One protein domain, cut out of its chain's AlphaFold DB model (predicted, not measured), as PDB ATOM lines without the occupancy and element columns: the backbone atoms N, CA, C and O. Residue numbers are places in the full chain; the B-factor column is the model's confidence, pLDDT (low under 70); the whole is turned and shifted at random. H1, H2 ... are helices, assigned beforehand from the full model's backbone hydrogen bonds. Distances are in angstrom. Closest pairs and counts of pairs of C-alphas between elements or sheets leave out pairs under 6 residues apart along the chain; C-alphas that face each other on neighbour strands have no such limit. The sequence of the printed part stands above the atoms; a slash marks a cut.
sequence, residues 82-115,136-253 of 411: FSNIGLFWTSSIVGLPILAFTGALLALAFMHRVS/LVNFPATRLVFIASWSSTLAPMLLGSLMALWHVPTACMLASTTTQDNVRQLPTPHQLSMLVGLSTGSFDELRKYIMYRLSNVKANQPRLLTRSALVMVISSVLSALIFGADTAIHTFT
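AT A GLANCE: This is residues 82 to 115 and 136 to 253 of the 411 residues of an uncharacterized protein of Exophiala xenobiotica (UniProt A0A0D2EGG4). Three long helices lie side by side in a rod, H2 between H1 and H5, with short H3 packed on H2 and H5 toward one end and H4 on H3. The 152 printed residues hold five named helices, H1 to H5 in order, and no named strand: all helix. The whole is loose, radius of gyration of the C-alphas 20.0 A, spanning 66 by 33 by 21 A.

HOW THE PARTS SIT: H1, residues 82 to 111, touches H2, residues 141 to 179, opposite ways; closest C-alphas Val 94 and Leu 158, 6.0 A. H3, residues 189 to 199, forms a hairpin with H2, closest C-alphas Met 163 and Ser 199, 5.3 A. H4, residues 203 to 214, touches H3 with residues 205 to 209 alone, at a steep tilt of 50 degrees; closest C-alphas Gly 197 and Glu 205, 5.4 A. H5, residues 223 to 252, touches H2 at a shallow tilt of 2 degrees, opposite ways; closest C-alphas Ser 152 and Phe 243, 5.1 A. H2, H3 and H5 are a bundle, helices side by side. H1 and H5 are apart. Every O i to N i+4 pair is within hydrogen-bond range in H3, H4 and H5, but 23 of 26 in H1 and 29 of 35 in H2.

IN THESE COORDINATES: H1 begins at C-alpha 82 (140.684, 110.132, 110.678) and H5 ends at C-alpha 252 (181.367, 123.228, 124.140). H2 is 57.7 A long.

THE WHOLE: Residues 116 to 135 are cut out, 8.0 A between C-alphas 115 and 136. Residues 82 to 87, 184 to 185 and 217 to 221 have pLDDT under 70.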
ATOM      1  N   PHE A  82     140.141 109.244 109.636       49.72
ATOM      2  CA  PHE A  82     140.684 110.132 110.678       49.72
ATOM      3  C   PHE A  82     141.735 109.503 111.607       49.72
ATOM      4  O   PHE A  82     142.532 110.237 112.190       49.72
ATOM      5  N   SER A  83     141.809 108.171 111.726       53.72
ATOM      6  CA  SER A  83     142.717 107.524 112.696       53.72
ATOM      7  C   SER A  83     144.208 107.751 112.402       53.72
ATOM      8  O   SER A  83     144.977 107.944 113.342       53.72
ATOM      9  N   ASN A  84     144.624 107.754 111.131       55.31
ATOM     10  CA  ASN A  84     146.028 107.992 110.757       55.31
ATOM     11  C   ASN A  84     146.331 109.479 110.520       55.31
ATOM     12  O   ASN A  84     147.444 109.929 110.783       55.31
ATOM     13  N   ILE A  85     145.335 110.250 110.071       59.53
ATOM     14  CA  ILE A  85     145.468 111.693 109.841       59.53
ATOM     15  C   ILE A  85     145.671 112.450 111.154       59.53
ATOM     16  O   ILE A  85     146.528 113.326 111.204       59.53
ATOM     17  N   GLY A  86     144.969 112.072 112.229       65.25
ATOM     18  CA  GLY A  86     145.144 112.715 113.533       65.25
ATOM     19  C   GLY A  86     146.580 112.601 114.052       65.25
ATOM     20  O   GLY A  86     147.158 113.585 114.483       65.25
ATOM     21  N   LEU A  87     147.190 111.424 113.927       67.44
ATOM     22  CA  LEU A  87     148.539 111.148 114.426       67.44
ATOM     23  C   LEU A  87     149.628 111.932 113.687       67.44
ATOM     24  O   LEU A  87     150.537 112.490 114.299       67.44
ATOM     25  N   PHE A  88     149.527 111.985 112.359       73.88
ATOM     26  CA  PHE A  88     150.472 112.734 111.539       73.88
ATOM     27  C   PHE A  88     150.362 114.243 111.789       73.88
ATOM     28  O   PHE A  88     151.373 114.941 111.848       73.88
ATOM     29  N   TRP A  89     149.141 114.744 111.982       78.44
ATOM     30  CA  TRP A  89     148.884 116.167 112.188       78.44
ATOM     31  C   TRP A  89     149.375 116.651 113.559       78.44
ATOM     32  O   TRP A  89     150.052 117.674 113.648       78.44
ATOM     33  N   THR A  90     149.129 115.875 114.618       76.50
ATOM     34  CA  THR A  90     149.597 116.190 115.978       76.50
ATOM     35  C   THR A  90     151.122 116.111 116.071       76.50
ATOM     36  O   THR A  90     151.756 117.004 116.635       76.50
ATOM     37  N   SER A  91     151.731 115.102 115.435       76.88
ATOM     38  CA  SER A  91     153.188 114.983 115.338       76.88
ATOM     39  C   SER A  91     153.813 116.100 114.500       76.88
ATOM     40  O   SER A  91     154.914 116.539 114.819       76.88
ATOM     41  N   SER A  92     153.140 116.578 113.449       82.00
ATOM     42  CA  SER A  92     153.647 117.673 112.611       82.00
ATOM     43  C   SER A  92     153.633 119.007 113.350       82.00
ATOM     44  O   SER A  92     154.615 119.736 113.292       82.00
ATOM     45  N   ILE A  93     152.570 119.309 114.102       83.56
ATOM     46  CA  ILE A  93     152.469 120.559 114.875       83.56
ATOM     47  C   ILE A  93     153.571 120.679 115.923       83.56
ATOM     48  O   ILE A  93     154.093 121.766 116.145       83.56
ATOM     49  N   VAL A  94     153.927 119.566 116.560       81.75
ATOM     50  CA  VAL A  94     154.955 119.534 117.605       81.75
ATOM     51  C   VAL A  94     156.358 119.379 117.018       81.75
ATOM     52  O   VAL A  94     157.302 120.008 117.492       81.75
ATOM     53  N   GLY A  95     156.511 118.568 115.971       82.69
ATOM     54  CA  GLY A  95     157.804 118.300 115.347       82.69
ATOM     55  C   GLY A  95     158.329 119.459 114.501       82.69
ATOM     56  O   GLY A  95     159.532 119.700 114.490       82.69
ATOM     57  N   LEU A  96     157.449 120.200 113.819       87.44
ATOM     58  CA  LEU A  96     157.842 121.264 112.890       87.44
ATOM     59  C   LEU A  96     158.588 122.425 113.573       87.44
ATOM     60  O   LEU A  96     159.628 122.816 113.047       87.44
ATOM     61  N   PRO A  97     158.167 122.938 114.746       86.06
ATOM     62  CA  PRO A  97     158.937 123.943 115.478       86.06
ATOM     63  C   PRO A  97     160.337 123.448 115.858       86.06
ATOM     64  O   PRO A  97     161.320 124.145 115.624       86.06
ATOM     65  N   ILE A  98     160.450 122.226 116.389       85.62
ATOM     66  CA  ILE A  98     161.738 121.646 116.809       85.62
ATOM     67  C   ILE A  98     162.663 121.447 115.595       85.62
ATOM     68  O   ILE A  98     163.848 121.784 115.649       85.62
ATOM     69  N   LEU A  99     162.123 120.957 114.475       87.06
ATOM     70  CA  LEU A  99     162.853 120.837 113.209       87.06
ATOM     71  C   LEU A  99     163.297 122.198 112.665       87.06
ATOM     72  O   LEU A  99     164.419 122.327 112.184       87.06
ATOM     73  N   ALA A 100     162.455 123.226 112.774       89.12
ATOM     74  CA  ALA A 100     162.807 124.574 112.345       89.12
ATOM     75  C   ALA A 100     163.963 125.151 113.179       89.12
ATOM     76  O   ALA A 100     164.916 125.680 112.609       89.12
ATOM     77  N   PHE A 101     163.932 125.001 114.509       88.06
ATOM     78  CA  PHE A 101     165.016 125.468 115.383       88.06
ATOM     79  C   PHE A 101     166.331 124.724 115.133       88.06
ATOM     80  O   PHE A 101     167.382 125.351 115.007       88.06
ATOM     81  N   THR A 102     166.284 123.395 115.017       87.38
ATOM     82  CA  THR A 102     167.480 122.584 114.725       87.38
ATOM     83  C   THR A 102     168.058 122.894 113.342       87.38
ATOM     84  O   THR A 102     169.269 123.075 113.210       87.38
ATOM     85  N   GLY A 103     167.204 123.047 112.326       89.38
ATOM     86  CA  GLY A 103     167.606 123.475 110.987       89.38
ATOM     87  C   GLY A 103     168.230 124.871 110.973       89.38
ATOM     88  O   GLY A 103     169.261 125.068 110.335       89.38
ATOM     89  N   ALA A 104     167.667 125.825 111.722       89.31
ATOM     90  CA  ALA A 104     168.217 127.173 111.848       89.31
ATOM     91  C   ALA A 104     169.607 127.177 112.505       89.31
ATOM     92  O   ALA A 104     170.505 127.860 112.017       89.31
ATOM     93  N   LEU A 105     169.817 126.386 113.564       87.38
ATOM     94  CA  LEU A 105     171.128 126.253 114.211       87.38
ATOM     95  C   LEU A 105     172.184 125.682 113.259       87.38
ATOM     96  O   LEU A 105     173.284 126.228 113.163       87.38
ATOM     97  N   LEU A 106     171.841 124.625 112.515       87.81
ATOM     98  CA  LEU A 106     172.734 124.048 111.508       87.81
ATOM     99  C   LEU A 106     173.037 125.051 110.391       87.81
ATOM    100  O   LEU A 106     174.199 125.242 110.039       87.81
ATOM    101  N   ALA A 107     172.017 125.733 109.867       90.81
ATOM    102  CA  ALA A 107     172.187 126.736 108.820       90.81
ATOM    103  C   ALA A 107     173.109 127.877 109.268       90.81
ATOM    104  O   ALA A 107     174.019 128.253 108.530       90.81
ATOM    105  N   LEU A 108     172.934 128.386 110.493       89.19
ATOM    106  CA  LEU A 108     173.804 129.421 111.050       89.19
ATOM    107  C   LEU A 108     175.254 128.944 111.159       89.19
ATOM    108  O   LEU A 108     176.152 129.672 110.735       89.19
ATOM    109  N   ALA A 109     175.474 127.725 111.662       86.81
ATOM    110  CA  ALA A 109     176.807 127.145 111.800       86.81
ATOM    111  C   ALA A 109     177.511 126.954 110.446       86.81
ATOM    112  O   ALA A 109     178.693 127.269 110.324       86.81
ATOM    113  N   PHE A 110     176.796 126.478 109.419       87.94
ATOM    114  CA  PHE A 110     177.375 126.260 108.092       87.94
ATOM    115  C   PHE A 110     177.586 127.559 107.307       87.94
ATOM    116  O   PHE A 110     178.640 127.722 106.698       87.94
ATOM    117  N   MET A 111     176.629 128.494 107.332       89.19
ATOM    118  CA  MET A 111     176.735 129.753 106.581       89.19
ATOM    119  C   MET A 111     177.798 130.697 107.143       89.19
ATOM    120  O   MET A 111     178.443 131.408 106.380       89.19
ATOM    121  N   HIS A 112     177.987 130.711 108.464       88.44
ATOM    122  CA  HIS A 112     178.962 131.589 109.119       88.44
ATOM    123  C   HIS A 112     180.285 130.881 109.408       88.44
ATOM    124  O   HIS A 112     181.108 131.407 110.157       88.44
ATOM    125  N   ARG A 113     180.511 129.688 108.852       85.19
ATOM    126  CA  ARG A 113     181.768 128.970 109.043       85.19
ATOM    127  C   ARG A 113     182.921 129.782 108.457       85.19
ATOM    128  O   ARG A 113     182.921 130.111 107.272       85.19
ATOM    129  N   VAL A 114     183.923 130.073 109.281       81.44
ATOM    130  CA  VAL A 114     185.155 130.719 108.821       81.44
ATOM    131  C   VAL A 114     186.025 129.645 108.181       81.44
ATOM    132  O   VAL A 114     186.367 128.652 108.823       81.44
ATOM    133  N   SER A 115     186.339 129.809 106.897       73.81
ATOM    134  CA  SER A 115     187.303 128.945 106.216       73.81
ATOM    135  C   SER A 115     188.714 129.462 106.480       73.81
ATOM    136  O   SER A 115     188.946 130.668 106.404       73.81
ATOM    137  N   LEU A 136     185.376 126.992 113.752       85.62
ATOM    138  CA  LEU A 136     185.226 128.435 113.912       85.62
ATOM    139  C   LEU A 136     184.017 128.933 113.121       85.62
ATOM    140  O   LEU A 136     183.891 128.715 111.913       85.62
ATOM    141  N   VAL A 137     183.138 129.645 113.819       87.19
ATOM    142  CA  VAL A 137     181.933 130.255 113.263       87.19
ATOM    143  C   VAL A 137     181.978 131.746 113.579       87.19
ATOM    144  O   VAL A 137     182.121 132.131 114.738       87.19
ATOM    145  N   ASN A 138     181.842 132.595 112.561       88.44
ATOM    146  CA  ASN A 138     181.762 134.047 112.700       88.44
ATOM    147  C   ASN A 138     180.362 134.461 113.175       88.44
ATOM    148  O   ASN A 138     179.580 135.074 112.446       88.44
ATOM    149  N   PHE A 139     180.014 134.045 114.389       85.94
ATOM    150  CA  PHE A 139     178.746 134.372 115.016       85.94
ATOM    151  C   PHE A 139     178.901 134.386 116.541       85.94
ATOM    152  O   PHE A 139     179.602 133.532 117.089       85.94
ATOM    153  N   PRO A 140     178.255 135.316 117.269       88.62
ATOM    154  CA  PRO A 140     178.385 135.372 118.720       88.62
ATOM    155  C   PRO A 140     177.891 134.079 119.380       88.62
ATOM    156  O   PRO A 140     176.721 133.716 119.231       88.62
ATOM    157  N   ALA A 141     178.754 133.428 120.169       87.75
ATOM    158  CA  ALA A 141     178.412 132.200 120.893       87.75
ATOM    159  C   ALA A 141     177.141 132.365 121.735       87.75
ATOM    160  O   ALA A 141     176.272 131.502 121.726       87.75
ATOM    161  N   THR A 142     176.989 133.514 122.401       89.06
ATOM    162  CA  THR A 142     175.826 133.823 123.241       89.06
ATOM    163  C   THR A 142     174.511 133.764 122.473       89.06
ATOM    164  O   THR A 142     173.517 133.303 123.020       89.06
ATOM    165  N   ARG A 143     174.489 134.178 121.199       88.69
ATOM    166  CA  ARG A 143     173.284 134.127 120.361       88.69
ATOM    167  C   ARG A 143     172.972 132.706 119.894       88.69
ATOM    168  O   ARG A 143     171.807 132.327 119.903       88.69
ATOM    169  N   LEU A 144     173.988 131.923 119.522       88.12
ATOM    170  CA  LEU A 144     173.812 130.507 119.161       88.12
ATOM    171  C   LEU A 144     173.264 129.703 120.338       88.12
ATOM    172  O   LEU A 144     172.258 129.012 120.213       88.12
ATOM    173  N   VAL A 145     173.896 129.868 121.494       90.81
ATOM    174  CA  VAL A 145     173.503 129.246 122.755       90.81
ATOM    175  C   VAL A 145     172.107 129.711 123.191       90.81
ATOM    176  O   VAL A 145     171.290 128.907 123.630       90.81
ATOM    177  N   PHE A 146     171.769 130.989 122.992       90.31
ATOM    178  CA  PHE A 146     170.421 131.486 123.261       90.31
ATOM    179  C   PHE A 146     169.369 130.789 122.386       90.31
ATOM    180  O   PHE A 146     168.375 130.311 122.917       90.31
ATOM    181  N   ILE A 147     169.588 130.655 121.073       87.00
ATOM    182  CA  ILE A 147     168.649 129.949 120.181       87.00
ATOM    183  C   ILE A 147     168.530 128.466 120.571       87.00
ATOM    184  O   ILE A 147     167.425 127.920 120.569       87.00
ATOM    185  N   ALA A 148     169.640 127.827 120.950       87.69
ATOM    186  CA  ALA A 148     169.642 126.450 121.437       87.69
ATOM    187  C   ALA A 148     168.762 126.281 122.691       87.69
ATOM    188  O   ALA A 148     167.894 125.403 122.700       87.69
ATOM    189  N   SER A 149     168.854 127.200 123.660       89.31
ATOM    190  CA  SER A 149     168.076 127.111 124.905       89.31
ATOM    191  C   SER A 149     166.555 127.236 124.710       89.31
ATOM    192  O   SER A 149     165.762 126.682 125.476       89.31
ATOM    193  N   TRP A 150     166.102 127.899 123.641       87.44
ATOM    194  CA  TRP A 150     164.679 127.911 123.280       87.44
ATOM    195  C   TRP A 150     164.200 126.540 122.807       87.44
ATOM    196  O   TRP A 150     163.087 126.129 123.140       87.44
ATOM    197  N   SER A 151     165.042 125.804 122.075       85.44
ATOM    198  CA  SER A 151     164.710 124.455 121.612       85.44
ATOM    199  C   SER A 151     164.560 123.469 122.779       85.44
ATOM    200  O   SER A 151     163.613 122.678 122.794       85.44
ATOM    201  N   SER A 152     165.422 123.570 123.798       86.56
ATOM    202  CA  SER A 152     165.379 122.716 124.990       86.56
ATOM    203  C   SER A 152     164.259 123.084 125.957       86.56
ATOM    204  O   SER A 152     163.749 122.203 126.645       86.56
ATOM    205  N   THR A 153     163.814 124.342 125.965       87.25
ATOM    206  CA  THR A 153     162.644 124.775 126.745       87.25
ATOM    207  C   THR A 153     161.333 124.354 126.077       87.25
ATOM    208  O   THR A 153     160.406 123.893 126.745       87.25
ATOM    209  N   LEU A 154     161.244 124.464 124.747       85.69
ATOM    210  CA  LEU A 154     160.031 124.121 124.002       85.69
ATOM    211  C   LEU A 154     159.789 122.612 123.915       85.69
ATOM    212  O   LEU A 154     158.636 122.192 123.969       85.69
ATOM    213  N   ALA A 155     160.831 121.782 123.809       84.69
ATOM    214  CA  ALA A 155     160.657 120.337 123.637       84.69
ATOM    215  C   ALA A 155     159.860 119.654 124.783       84.69
ATOM    216  O   ALA A 155     158.891 118.950 124.476       84.69
ATOM    217  N   PRO A 156     160.149 119.895 126.080       79.12
ATOM    218  CA  PRO A 156     159.346 119.370 127.188       79.12
ATOM    219  C   PRO A 156     157.940 119.979 127.272       79.12
ATOM    220  O   PRO A 156     156.996 119.296 127.664       79.12
ATOM    221  N   MET A 157     157.769 121.254 126.907       84.88
ATOM    222  CA  MET A 157     156.445 121.892 126.907       84.88
ATOM    223  C   MET A 157     155.541 121.285 125.827       84.88
ATOM    224  O   MET A 157     154.382 120.958 126.085       84.88
ATOM    225  N   LEU A 158     156.095 121.062 124.633       82.62
ATOM    226  CA  LEU A 158     155.384 120.467 123.506       82.62
ATOM    227  C   LEU A 158     155.079 118.979 123.716       82.62
ATOM    228  O   LEU A 158     154.097 118.482 123.166       82.62
ATOM    229  N   LEU A 159     155.858 118.269 124.541       81.88
ATOM    230  CA  LEU A 159     155.567 116.896 124.963       81.88
ATOM    231  C   LEU A 159     154.203 116.791 125.664       81.88
ATOM    232  O   LEU A 159     153.408 115.910 125.333       81.88
ATOM    233  N   GLY A 160     153.908 117.706 126.593       80.38
ATOM    234  CA  GLY A 160     152.609 117.755 127.270       80.38
ATOM    235  C   GLY A 160     151.468 118.042 126.292       80.38
ATOM    236  O   GLY A 160     150.436 117.370 126.318       80.38
ATOM    237  N   SER A 161     151.684 118.979 125.364       82.81
ATOM    238  CA  SER A 161     150.728 119.277 124.292       82.81
ATOM    239  C   SER A 161     150.494 118.080 123.368       82.81
ATOM    240  O   SER A 161     149.354 117.828 122.987       82.81
ATOM    241  N   LEU A 162     151.537 117.307 123.043       82.81
ATOM    242  CA  LEU A 162     151.439 116.111 122.207       82.81
ATOM    243  C   LEU A 162     150.565 115.041 122.864       82.81
ATOM    244  O   LEU A 162     149.707 114.469 122.195       82.81
ATOM    245  N   MET A 163     150.738 114.810 124.169       82.00
ATOM    246  CA  MET A 163     149.914 113.862 124.929       82.00
ATOM    247  C   MET A 163     148.455 114.316 125.026       82.00
ATOM    248  O   MET A 163     147.543 113.521 124.800       82.00
ATOM    249  N   ALA A 164     148.219 115.610 125.258       82.12
ATOM    250  CA  ALA A 164     146.871 116.170 125.268       82.12
ATOM    251  C   ALA A 164     146.179 116.029 123.899       82.12
ATOM    252  O   ALA A 164     145.030 115.595 123.820       82.12
ATOM    253  N   LEU A 165     146.889 116.330 122.806       82.25
ATOM    254  CA  LEU A 165     146.381 116.156 121.441       82.25
ATOM    255  C   LEU A 165     146.161 114.677 121.093       82.25
ATOM    256  O   LEU A 165     145.235 114.357 120.349       82.25
ATOM    257  N   TRP A 166     146.966 113.770 121.651       81.19
ATOM    258  CA  TRP A 166     146.817 112.323 121.487       81.19
ATOM    259  C   TRP A 166     145.521 111.778 122.104       81.19
ATOM    260  O   TRP A 166     144.993 110.764 121.639       81.19
ATOM    261  N   HIS A 167     144.933 112.473 123.079       81.69
ATOM    262  CA  HIS A 167     143.663 112.065 123.676       81.69
ATOM    263  C   HIS A 167     142.520 112.013 122.642       81.69
ATOM    264  O   HIS A 167     141.711 111.086 122.654       81.69
ATOM    265  N   VAL A 168     142.488 112.945 121.685       82.44
ATOM    266  CA  VAL A 168     141.433 113.029 120.659       82.44
ATOM    267  C   VAL A 168     141.353 111.765 119.785       82.44
ATOM    268  O   VAL A 168     140.297 111.127 119.776       82.44
ATOM    269  N   PRO A 169     142.424 111.318 119.094       78.56
ATOM    270  CA  PRO A 169     142.362 110.096 118.299       78.56
ATOM    271  C   PRO A 169     142.120 108.850 119.158       78.56
ATOM    272  O   PRO A 169     141.451 107.928 118.691       78.56
ATOM    273  N   THR A 170     142.599 108.810 120.409       80.12
ATOM    274  CA  THR A 170     142.311 107.673 121.302       80.12
ATOM    275  C   THR A 170     140.833 107.582 121.671       80.12
ATOM    276  O   THR A 170     140.266 106.490 121.603       80.12
ATOM    277  N   ALA A 171     140.184 108.710 121.973       83.00
ATOM    278  CA  ALA A 171     138.756 108.769 122.267       83.00
ATOM    279  C   ALA A 171     137.912 108.394 121.040       83.00
ATOM    280  O   ALA A 171     136.988 107.588 121.154       83.00
ATOM    281  N   CYS A 172     138.270 108.893 119.851       82.00
ATOM    282  CA  CYS A 172     137.608 108.512 118.600       82.00
ATOM    283  C   CYS A 172     137.744 107.010 118.311       82.00
ATOM    284  O   CYS A 172     136.769 106.364 117.926       82.00
ATOM    285  N   MET A 173     138.932 106.434 118.524       79.75
ATOM    286  CA  MET A 173     139.157 104.999 118.337       79.75
ATOM    287  C   MET A 173     138.329 104.173 119.326       79.75
ATOM    288  O   MET A 173     137.708 103.183 118.935       79.75
ATOM    289  N   LEU A 174     138.263 104.603 120.587       81.94
ATOM    290  CA  LEU A 174     137.468 103.936 121.611       81.94
ATOM    291  C   LEU A 174     135.970 103.982 121.269       81.94
ATOM    292  O   LEU A 174     135.329 102.937 121.250       81.94
ATOM    293  N   ALA A 175     135.445 105.146 120.871       83.00
ATOM    294  CA  ALA A 175     134.058 105.307 120.425       83.00
ATOM    295  C   ALA A 175     133.723 104.432 119.201       83.00
ATOM    296  O   ALA A 175     132.661 103.809 119.139       83.00
ATOM    297  N   SER A 176     134.651 104.323 118.243       81.69
ATOM    298  CA  SER A 176     134.482 103.441 117.079       81.69
ATOM    299  C   SER A 176     134.482 101.951 117.445       81.69
ATOM    300  O   SER A 176     133.791 101.157 116.816       81.69
ATOM    301  N   THR A 177     135.216 101.564 118.491       80.19
ATOM    302  CA  THR A 177     135.283 100.167 118.951       80.19
ATOM    303  C   THR A 177     134.022  99.791 119.733       80.19
ATOM    304  O   THR A 177     133.525  98.677 119.592       80.19
ATOM    305  N   THR A 178     133.465 100.737 120.500       82.81
ATOM    306  CA  THR A 178     132.188 100.571 121.212       82.81
ATOM    307  C   THR A 178     131.013 100.408 120.248       82.81
ATOM    308  O   THR A 178     130.141  99.582 120.481       82.81
ATOM    309  N   THR A 179     130.995 101.152 119.140       82.88
ATOM    310  CA  THR A 179     129.916 101.073 118.135       82.88
ATOM    311  C   THR A 179     129.939  99.787 117.303       82.88
ATOM    312  O   THR A 179     128.911  99.407 116.754       82.88
ATOM    313  N   GLN A 180     131.079  99.095 117.224       81.00
ATOM    314  CA  GLN A 180     131.234  97.823 116.500       81.00
ATOM    315  C   GLN A 180     130.982  96.579 117.373       81.00
ATOM    316  O   GLN A 180     131.253  95.465 116.931       81.00
ATOM    317  N   ASP A 181     130.512  96.767 118.611       73.25
ATOM    318  CA  ASP A 181     130.177  95.720 119.590       73.25
ATOM    319  C   ASP A 181     131.298  94.684 119.832       73.25
ATOM    320  O   ASP A 181     131.088  93.530 120.214       73.25
ATOM    321  N   ASN A 182     132.553  95.092 119.615       72.88
ATOM    322  CA  ASN A 182     133.714  94.221 119.756       72.88
ATOM    323  C   ASN A 182     134.205  94.208 121.209       72.88
ATOM    324  O   ASN A 182     135.284  94.715 121.527       72.88
ATOM    325  N   VAL A 183     133.406  93.601 122.094       72.44
ATOM    326  CA  VAL A 183     133.609  93.567 123.558       72.44
ATOM    327  C   VAL A 183     135.014  93.093 123.960       72.44
ATOM    328  O   VAL A 183     135.565  93.530 124.968       72.44
ATOM    329  N   ARG A 184     135.656  92.251 123.139       69.31
ATOM    330  CA  ARG A 184     137.005  91.715 123.394       69.31
ATOM    331  C   ARG A 184     138.141  92.727 123.212       69.31
ATOM    332  O   ARG A 184     139.263  92.427 123.620       69.31
ATOM    333  N   GLN A 185     137.889  93.872 122.578       69.25
ATOM    334  CA  GLN A 185     138.884  94.929 122.357       69.25
ATOM    335  C   GLN A 185     138.727  96.122 123.306       69.25
ATOM    336  O   GLN A 185     139.592  97.004 123.303       69.25
ATOM    337  N   LEU A 186     137.670  96.155 124.127       76.62
ATOM    338  CA  LEU A 186     137.487  97.225 125.099       76.62
ATOM    339  C   LEU A 186     138.452  97.067 126.287       76.62
ATOM    340  O   LEU A 186     138.644  95.959 126.792       76.62
ATOM    341  N   PRO A 187     139.070  98.170 126.745       81.56
ATOM    342  CA  PRO A 187     139.909  98.158 127.929       81.56
ATOM    343  C   PRO A 187     139.072  97.867 129.176       81.56
ATOM    344  O   PRO A 187     137.956  98.365 129.327       81.56
ATOM    345  N   THR A 188     139.639  97.112 130.115       85.31
ATOM    346  CA  THR A 188     139.057  96.992 131.459       85.31
ATOM    347  C   THR A 188     139.066  98.355 132.171       85.31
ATOM    348  O   THR A 188     139.892  99.205 131.830       85.31
ATOM    349  N   PRO A 189     138.227  98.595 133.198       84.25
ATOM    350  CA  PRO A 189     138.215  99.871 133.929       84.25
ATOM    351  C   PRO A 189     139.599 100.291 134.454       84.25
ATOM    352  O   PRO A 189     139.972 101.461 134.390       84.25
ATOM    353  N   HIS A 190     140.409  99.318 134.883       85.75
ATOM    354  CA  HIS A 190     141.800  99.542 135.278       85.75
ATOM    355  C   HIS A 190     142.694  99.946 134.089       85.75
ATOM    356  O   HIS A 190     143.478 100.887 134.191       85.75
ATOM    357  N   GLN A 191     142.568  99.271 132.940       87.06
ATOM    358  CA  GLN A 191     143.305  99.626 131.718       87.06
ATOM    359  C   GLN A 191     142.886 100.999 131.169       87.06
ATOM    360  O   GLN A 191     143.723 101.711 130.623       87.06
ATOM    361  N   LEU A 192     141.618 101.384 131.330       86.38
ATOM    362  CA  LEU A 192     141.110 102.698 130.945       86.38
ATOM    363  C   LEU A 192     141.693 103.800 131.837       86.38
ATOM    364  O   LEU A 192     142.174 104.803 131.319       86.38
ATOM    365  N   SER A 193     141.715 103.601 133.159       88.62
ATOM    366  CA  SER A 193     142.339 104.550 134.092       88.62
ATOM    367  C   SER A 193     143.821 104.767 133.768       88.62
ATOM    368  O   SER A 193     144.274 105.910 133.707       88.62
ATOM    369  N   MET A 194     144.545 103.689 133.462       88.44
ATOM    370  CA  MET A 194     145.944 103.751 133.040       88.44
ATOM    371  C   MET A 194     146.115 104.434 131.676       88.44
ATOM    372  O   MET A 194     147.056 105.197 131.483       88.44
ATOM    373  N   LEU A 195     145.197 104.211 130.729       87.25
ATOM    374  CA  LEU A 195     145.206 104.884 129.427       87.25
ATOM    375  C   LEU A 195     145.013 106.398 129.571       87.25
ATOM    376  O   LEU A 195     145.742 107.162 128.939       87.25
ATOM    377  N   VAL A 196     144.061 106.829 130.402       87.62
ATOM    378  CA  VAL A 196     143.836 108.251 130.703       87.62
ATOM    379  C   VAL A 196     145.079 108.841 131.364       87.62
ATOM    380  O   VAL A 196     145.557 109.885 130.938       87.62
ATOM    381  N   GLY A 197     145.659 108.128 132.328       86.12
ATOM    382  CA  GLY A 197     146.893 108.514 133.004       86.12
ATOM    383  C   GLY A 197     148.119 108.656 132.095       86.12
ATOM    384  O   GLY A 197     148.889 109.605 132.212       86.12
ATOM    385  N   LEU A 198     148.292 107.738 131.146       86.81
ATOM    386  CA  LEU A 198     149.322 107.840 130.107       86.81
ATOM    387  C   LEU A 198     149.062 109.028 129.174       86.81
ATOM    388  O   LEU A 198     149.993 109.725 128.784       86.81
ATOM    389  N   SER A 199     147.793 109.294 128.859       83.31
ATOM    390  CA  SER A 199     147.387 110.401 127.983       83.31
ATOM    391  C   SER A 199     147.518 111.773 128.651       83.31
ATOM    392  O   SER A 199     147.628 112.778 127.959       83.31
ATOM    393  N   THR A 200     147.553 111.840 129.984       84.81
ATOM    394  CA  THR A 200     147.918 113.061 130.722       84.81
ATOM    395  C   THR A 200     149.430 113.213 130.908       84.81
ATOM    396  O   THR A 200     149.874 114.203 131.484       84.81
ATOM    397  N   GLY A 201     150.234 112.261 130.417       83.69
ATOM    398  CA  GLY A 201     151.691 112.273 130.556       83.69
ATOM    399  C   GLY A 201     152.189 111.874 131.950       83.69
ATOM    400  O   GLY A 201     153.297 112.245 132.332       83.69
ATOM    401  N   SER A 202     151.403 111.127 132.734       88.56
ATOM    402  CA  SER A 202     151.803 110.707 134.082       88.56
ATOM    403  C   SER A 202     152.853 109.592 134.056       88.56
ATOM    404  O   SER A 202     152.580 108.454 133.659       88.56
ATOM    405  N   PHE A 203     154.057 109.884 134.556       87.50
ATOM    406  CA  PHE A 203     155.123 108.884 134.702       87.50
ATOM    407  C   PHE A 203     154.770 107.767 135.693       87.50
ATOM    408  O   PHE A 203     155.242 106.640 135.531       87.50
ATOM    409  N   ASP A 204     153.924 108.035 136.694       90.38
ATOM    410  CA  ASP A 204     153.478 106.991 137.625       90.38
ATOM    411  C   ASP A 204     152.590 105.958 136.918       90.38
ATOM    412  O   ASP A 204     152.716 104.756 137.151       90.38
ATOM    413  N   GLU A 205     151.755 106.401 135.979       89.12
ATOM    414  CA  GLU A 205     150.893 105.523 135.182       89.12
ATOM    415  C   GLU A 205     151.690 104.754 134.125       89.12
ATOM    416  O   GLU A 205     151.431 103.572 133.895       89.12
ATOM    417  N   LEU A 206     152.754 105.354 133.582       88.12
ATOM    418  CA  LEU A 206     153.734 104.639 132.762       88.12
ATOM    419  C   LEU A 206     154.460 103.547 133.553       88.12
ATOM    420  O   LEU A 206     154.614 102.426 133.066       88.12
ATOM    421  N   ARG A 207     154.863 103.830 134.794       91.75
ATOM    422  CA  ARG A 207     155.467 102.832 135.685       91.75
ATOM    423  C   ARG A 207     154.493 101.691 135.973       91.75
ATOM    424  O   ARG A 207     154.883 100.528 135.872       91.75
ATOM    425  N   LYS A 208     153.230 102.001 136.287       89.06
ATOM    426  CA  LYS A 208     152.176 100.991 136.479       89.06
ATOM    427  C   LYS A 208     151.953 100.173 135.210       89.06
ATOM    428  O   LYS A 208     151.834  98.958 135.309       89.06
ATOM    429  N   TYR A 209     151.973 100.796 134.030       88.50
ATOM    430  CA  TYR A 209     151.899 100.102 132.742       88.50
ATOM    431  C   TYR A 209     153.076  99.148 132.519       88.50
ATOM    432  O   TYR A 209     152.867  98.001 132.122       88.50
ATOM    433  N   ILE A 210     154.304  99.583 132.805       88.06
ATOM    434  CA  ILE A 210     155.503  98.744 132.688       88.06
ATOM    435  C   ILE A 210     155.406  97.551 133.643       88.06
ATOM    436  O   ILE A 210     155.591  96.416 133.216       88.06
ATOM    437  N   MET A 211     155.039  97.782 134.907       88.31
ATOM    438  CA  MET A 211     154.848  96.710 135.893       88.31
ATOM    439  C   MET A 211     153.715  95.760 135.499       88.31
ATOM    440  O   MET A 211     153.850  94.547 135.631       88.31
ATOM    441  N   TYR A 212     152.621  96.289 134.952       85.00
ATOM    442  CA  TYR A 212     151.512  95.501 134.421       85.00
ATOM    443  C   TYR A 212     151.945  94.633 133.233       85.00
ATOM    444  O   TYR A 212     151.554  93.474 133.146       85.00
ATOM    445  N   ARG A 213     152.799  95.162 132.348       84.38
ATOM    446  CA  ARG A 213     153.353  94.431 131.199       84.38
ATOM    447  C   ARG A 213     154.365  93.355 131.607       84.38
ATOM    448  O   ARG A 213     154.458  92.336 130.931       84.38
ATOM    449  N   LEU A 214     155.130  93.600 132.670       86.00
ATOM    450  CA  LEU A 214     156.111  92.658 133.220       86.00
ATOM    451  C   LEU A 214     155.473  91.596 134.129       86.00
ATOM    452  O   LEU A 214     156.087  90.566 134.390       86.00
ATOM    453  N   SER A 215     154.251  91.828 134.608       82.62
ATOM    454  CA  SER A 215     153.501  90.865 135.410       82.62
ATOM    455  C   SER A 215     152.977  89.706 134.554       82.62
ATOM    456  O   SER A 215     152.500  89.893 133.437       82.62
ATOM    457  N   ASN A 216     152.998  88.490 135.106       70.12
ATOM    458  CA  ASN A 216     152.487  87.280 134.445       70.12
ATOM    459  C   ASN A 216     150.948  87.218 134.349       70.12
ATOM    460  O   ASN A 216     150.400  86.262 133.799       70.12
ATOM    461  N   VAL A 217     150.230  88.226 134.853       65.88
ATOM    462  CA  VAL A 217     148.762  88.293 134.819       65.88
ATOM    463  C   VAL A 217     148.298  88.838 133.462       65.88
ATOM    464  O   VAL A 217     148.055  90.032 133.287       65.88
ATOM    465  N   LYS A 218     148.195  87.951 132.467       58.41
ATOM    466  CA  LYS A 218     147.818  88.303 131.088       58.41
ATOM    467  C   LYS A 218     146.298  88.378 130.909       58.41
ATOM    468  O   LYS A 218     145.668  87.410 130.500       58.41
ATOM    469  N   ALA A 219     145.714  89.551 131.149       62.59
ATOM    470  CA  ALA A 219     144.455  89.908 130.492       62.59
ATOM    471  C   ALA A 219     144.747  90.361 129.049       62.59
ATOM    472  O   ALA A 219     145.822  90.897 128.773       62.59
ATOM    473  N   ASN A 220     143.807  90.142 128.127       67.94
ATOM    474  CA  ASN A 220     143.968  90.515 126.721       67.94
ATOM    475  C   ASN A 220     144.268  92.026 126.626       67.94
ATOM    476  O   ASN A 220     143.470  92.851 127.070       67.94
ATOM    477  N   GLN A 221     145.456  92.391 126.141       67.00
ATOM    478  CA  GLN A 221     145.953  93.763 126.252       67.00
ATOM    479  C   GLN A 221     145.514  94.585 125.029       67.00
ATOM    480  O   GLN A 221     145.850  94.221 123.896       67.00
ATOM    481  N   PRO A 222     144.790  95.705 125.207       74.00
ATOM    482  CA  PRO A 222     144.342  96.512 124.082       74.00
ATOM    483  C   PRO A 222     145.543  97.189 123.411       74.00
ATOM    484  O   PRO A 222     146.362  97.844 124.062       74.00
ATOM    485  N   ARG A 223     145.630  97.080 122.076       78.81
ATOM    486  CA  ARG A 223     146.691  97.702 121.252       78.81
ATOM    487  C   ARG A 223     146.805  99.217 121.478       78.81
ATOM    488  O   ARG A 223     147.883  99.781 121.305       78.81
ATOM    489  N   LEU A 224     145.706  99.853 121.882       78.94
ATOM    490  CA  LEU A 224     145.613 101.278 122.195       78.94
ATOM    491  C   LEU A 224     146.520 101.687 123.367       78.94
ATOM    492  O   LEU A 224     147.232 102.685 123.270       78.94
ATOM    493  N   LEU A 225     146.547 100.881 124.432       82.19
ATOM    494  CA  LEU A 225     147.337 101.150 125.637       82.19
ATOM    495  C   LEU A 225     148.839 101.096 125.334       82.19
ATOM    496  O   LEU A 225     149.582 102.008 125.683       82.19
ATOM    497  N   THR A 226     149.271 100.067 124.598       84.88
ATOM    498  CA  THR A 226     150.673  99.916 124.183       84.88
ATOM    499  C   THR A 226     151.120 101.021 123.231       84.88
ATOM    500  O   THR A 226     152.252 101.482 123.335       84.88
ATOM    501  N   ARG A 227     150.243 101.490 122.332       84.06
ATOM    502  CA  ARG A 227     150.552 102.628 121.453       84.06
ATOM    503  C   ARG A 227     150.734 103.926 122.239       84.06
ATOM    504  O   ARG A 227     151.717 104.613 122.001       84.06
ATOM    505  N   SER A 228     149.840 104.228 123.182       84.81
ATOM    506  CA  SER A 228     149.945 105.436 124.016       84.81
ATOM    507  C   SER A 228     151.228 105.433 124.858       84.81
ATOM    508  O   SER A 228     152.009 106.382 124.815       84.81
ATOM    509  N   ALA A 229     151.526 104.309 125.521       87.31
ATOM    510  CA  ALA A 229     152.760 104.150 126.288       87.31
ATOM    511  C   ALA A 229     154.024 104.285 125.418       87.31
ATOM    512  O   ALA A 229     154.992 104.915 125.831       87.31
ATOM    513  N   LEU A 230     154.019 103.724 124.203       87.50
ATOM    514  CA  LEU A 230     155.143 103.833 123.270       87.50
ATOM    515  C   LEU A 230     155.378 105.281 122.835       87.50
ATOM    516  O   LEU A 230     156.523 105.729 122.840       87.50
ATOM    517  N   VAL A 231     154.317 106.018 122.496       86.00
ATOM    518  CA  VAL A 231     154.423 107.434 122.116       86.00
ATOM    519  C   VAL A 231     155.001 108.248 123.269       86.00
ATOM    520  O   VAL A 231     155.945 108.996 123.040       86.00
ATOM    521  N   MET A 232     154.535 108.018 124.502       87.19
ATOM    522  CA  MET A 232     155.061 108.666 125.708       87.19
ATOM    523  C   MET A 232     156.539 108.376 125.969       87.19
ATOM    524  O   MET A 232     157.295 109.284 126.320       87.19
ATOM    525  N   VAL A 233     156.974 107.129 125.787       89.38
ATOM    526  CA  VAL A 233     158.385 106.759 125.951       89.38
ATOM    527  C   VAL A 233     159.247 107.427 124.882       89.38
ATOM    528  O   VAL A 233     160.248 108.052 125.226       89.38
ATOM    529  N   ILE A 234     158.857 107.347 123.605       87.88
ATOM    530  CA  ILE A 234     159.626 107.939 122.498       87.88
ATOM    531  C   ILE A 234     159.763 109.448 122.679       87.88
ATOM    532  O   ILE A 234     160.858 109.992 122.551       87.88
ATOM    533  N   SER A 235     158.668 110.130 123.002       86.25
ATOM    534  CA  SER A 235     158.667 111.581 123.146       86.25
ATOM    535  C   SER A 235     159.460 112.043 124.378       86.25
ATOM    536  O   SER A 235     160.156 113.054 124.309       86.25
ATOM    537  N   SER A 236     159.442 111.273 125.472       88.25
ATOM    538  CA  SER A 236     160.286 111.531 126.650       88.25
ATOM    539  C   SER A 236     161.775 111.350 126.341       88.25
ATOM    540  O   SER A 236     162.587 112.197 126.708       88.25
ATOM    541  N   VAL A 237     162.141 110.276 125.629       90.06
ATOM    542  CA  VAL A 237     163.529 110.029 125.198       90.06
ATOM    543  C   VAL A 237     164.011 111.143 124.270       90.06
ATOM    544  O   VAL A 237     165.102 111.669 124.469       90.06
ATOM    545  N   LEU A 238     163.192 111.555 123.298       87.31
ATOM    546  CA  LEU A 238     163.537 112.645 122.385       87.31
ATOM    547  C   LEU A 238     163.751 113.968 123.133       87.31
ATOM    548  O   LEU A 238     164.734 114.660 122.880       87.31
ATOM    549  N   SER A 239     162.880 114.293 124.091       87.88
ATOM    550  CA  SER A 239     163.041 115.487 124.928       87.88
ATOM    551  C   SER A 239     164.338 115.448 125.742       87.88
ATOM    552  O   SER A 239     165.013 116.470 125.855       87.88
ATOM    553  N   ALA A 240     164.711 114.284 126.285       89.69
ATOM    554  CA  ALA A 240     165.964 114.117 127.018       89.69
ATOM    555  C   ALA A 240     167.193 114.287 126.108       89.69
ATOM    556  O   ALA A 240     168.169 114.917 126.510       89.69
ATOM    557  N   LEU A 241     167.137 113.781 124.871       90.25
ATOM    558  CA  LEU A 241     168.203 113.968 123.881       90.25
ATOM    559  C   LEU A 241     168.369 115.439 123.484       90.25
ATOM    560  O   LEU A 241     169.498 115.914 123.415       90.25
ATOM    561  N   ILE A 242     167.269 116.169 123.269       89.81
ATOM    562  CA  ILE A 242     167.310 117.607 122.954       89.81
ATOM    563  C   ILE A 242     167.926 118.390 124.118       89.81
ATOM    564  O   ILE A 242     168.811 119.213 123.904       89.81
ATOM    565  N   PHE A 243     167.517 118.093 125.354       89.38
ATOM    566  CA  PHE A 243     168.100 118.702 126.550       89.38
ATOM    567  C   PHE A 243     169.605 118.403 126.689       89.38
ATOM    568  O   PHE A 243     170.398 119.291 127.007       89.38
ATOM    569  N   GLY A 244     170.019 117.165 126.404       90.12
ATOM    570  CA  GLY A 244     171.429 116.778 126.386       90.12
ATOM    571  C   GLY A 244     172.232 117.506 125.304       90.12
ATOM    572  O   GLY A 244     173.329 117.988 125.579       90.12
ATOM    573  N   ALA A 245     171.678 117.635 124.095       90.06
ATOM    574  CA  ALA A 245     172.307 118.359 122.994       90.06
ATOM    575  C   ALA A 245     172.467 119.854 123.305       90.06
ATOM    576  O   ALA A 245     173.536 120.413 123.078       90.06
ATOM    577  N   ASP A 246     171.445 120.483 123.883       90.44
ATOM    578  CA  ASP A 246     171.508 121.874 124.336       90.44
ATOM    579  C   ASP A 246     172.587 122.069 125.410       90.44
ATOM    580  O   ASP A 246     173.438 122.949 125.294       90.44
ATOM    581  N   THR A 247     172.646 121.165 126.394       90.69
ATOM    582  CA  THR A 247     173.700 121.173 127.421       90.69
ATOM    583  C   THR A 247     175.094 121.054 126.800       90.69
ATOM    584  O   THR A 247     176.021 121.761 127.203       90.69
ATOM    585  N   ALA A 248     175.257 120.190 125.795       90.19
ATOM    586  CA  ALA A 248     176.509 120.054 125.061       90.19
ATOM    587  C   ALA A 248     176.866 121.349 124.313       90.19
ATOM    588  O   ALA A 248     177.991 121.821 124.444       90.19
ATOM    589  N   ILE A 249     175.920 121.978 123.605       90.50
ATOM    590  CA  ILE A 249     176.141 123.266 122.927       90.50
ATOM    591  C   ILE A 249     176.554 124.339 123.942       90.50
ATOM    592  O   ILE A 249     177.554 125.019 123.730       90.50
ATOM    593  N   HIS A 250     175.861 124.453 125.072       90.44
ATOM    594  CA  HIS A 250     176.221 125.378 126.149       90.44
ATOM    595  C   HIS A 250     177.637 125.142 126.699       90.44
ATOM    596  O   HIS A 250     178.327 126.099 127.044       90.44
ATOM    597  N   THR A 251     178.061 123.880 126.792       89.81
ATOM    598  CA  THR A 251     179.346 123.497 127.396       89.81
ATOM    599  C   THR A 251     180.513 123.639 126.421       89.81
ATOM    600  O   THR A 251     181.593 124.070 126.812       89.81
ATOM    601  N   PHE A 252     180.310 123.278 125.153       89.81
ATOM    602  CA  PHE A 252     181.367 123.228 124.140       89.81
ATOM    603  C   PHE A 252     181.455 124.490 123.276       89.81
ATOM    604  O   PHE A 252     182.397 124.624 122.497       89.81
ATOM    605  N   THR A 253     180.516 125.432 123.400       90.62
ATOM    606  CA  THR A 253     180.584 126.698 122.661       90.62
ATOM    607  C   THR A 253     181.328 127.752 123.474       90.62
ATOM    608  O   THR A 253     180.886 128.158 124.545       90.62
TER     609      THR A 253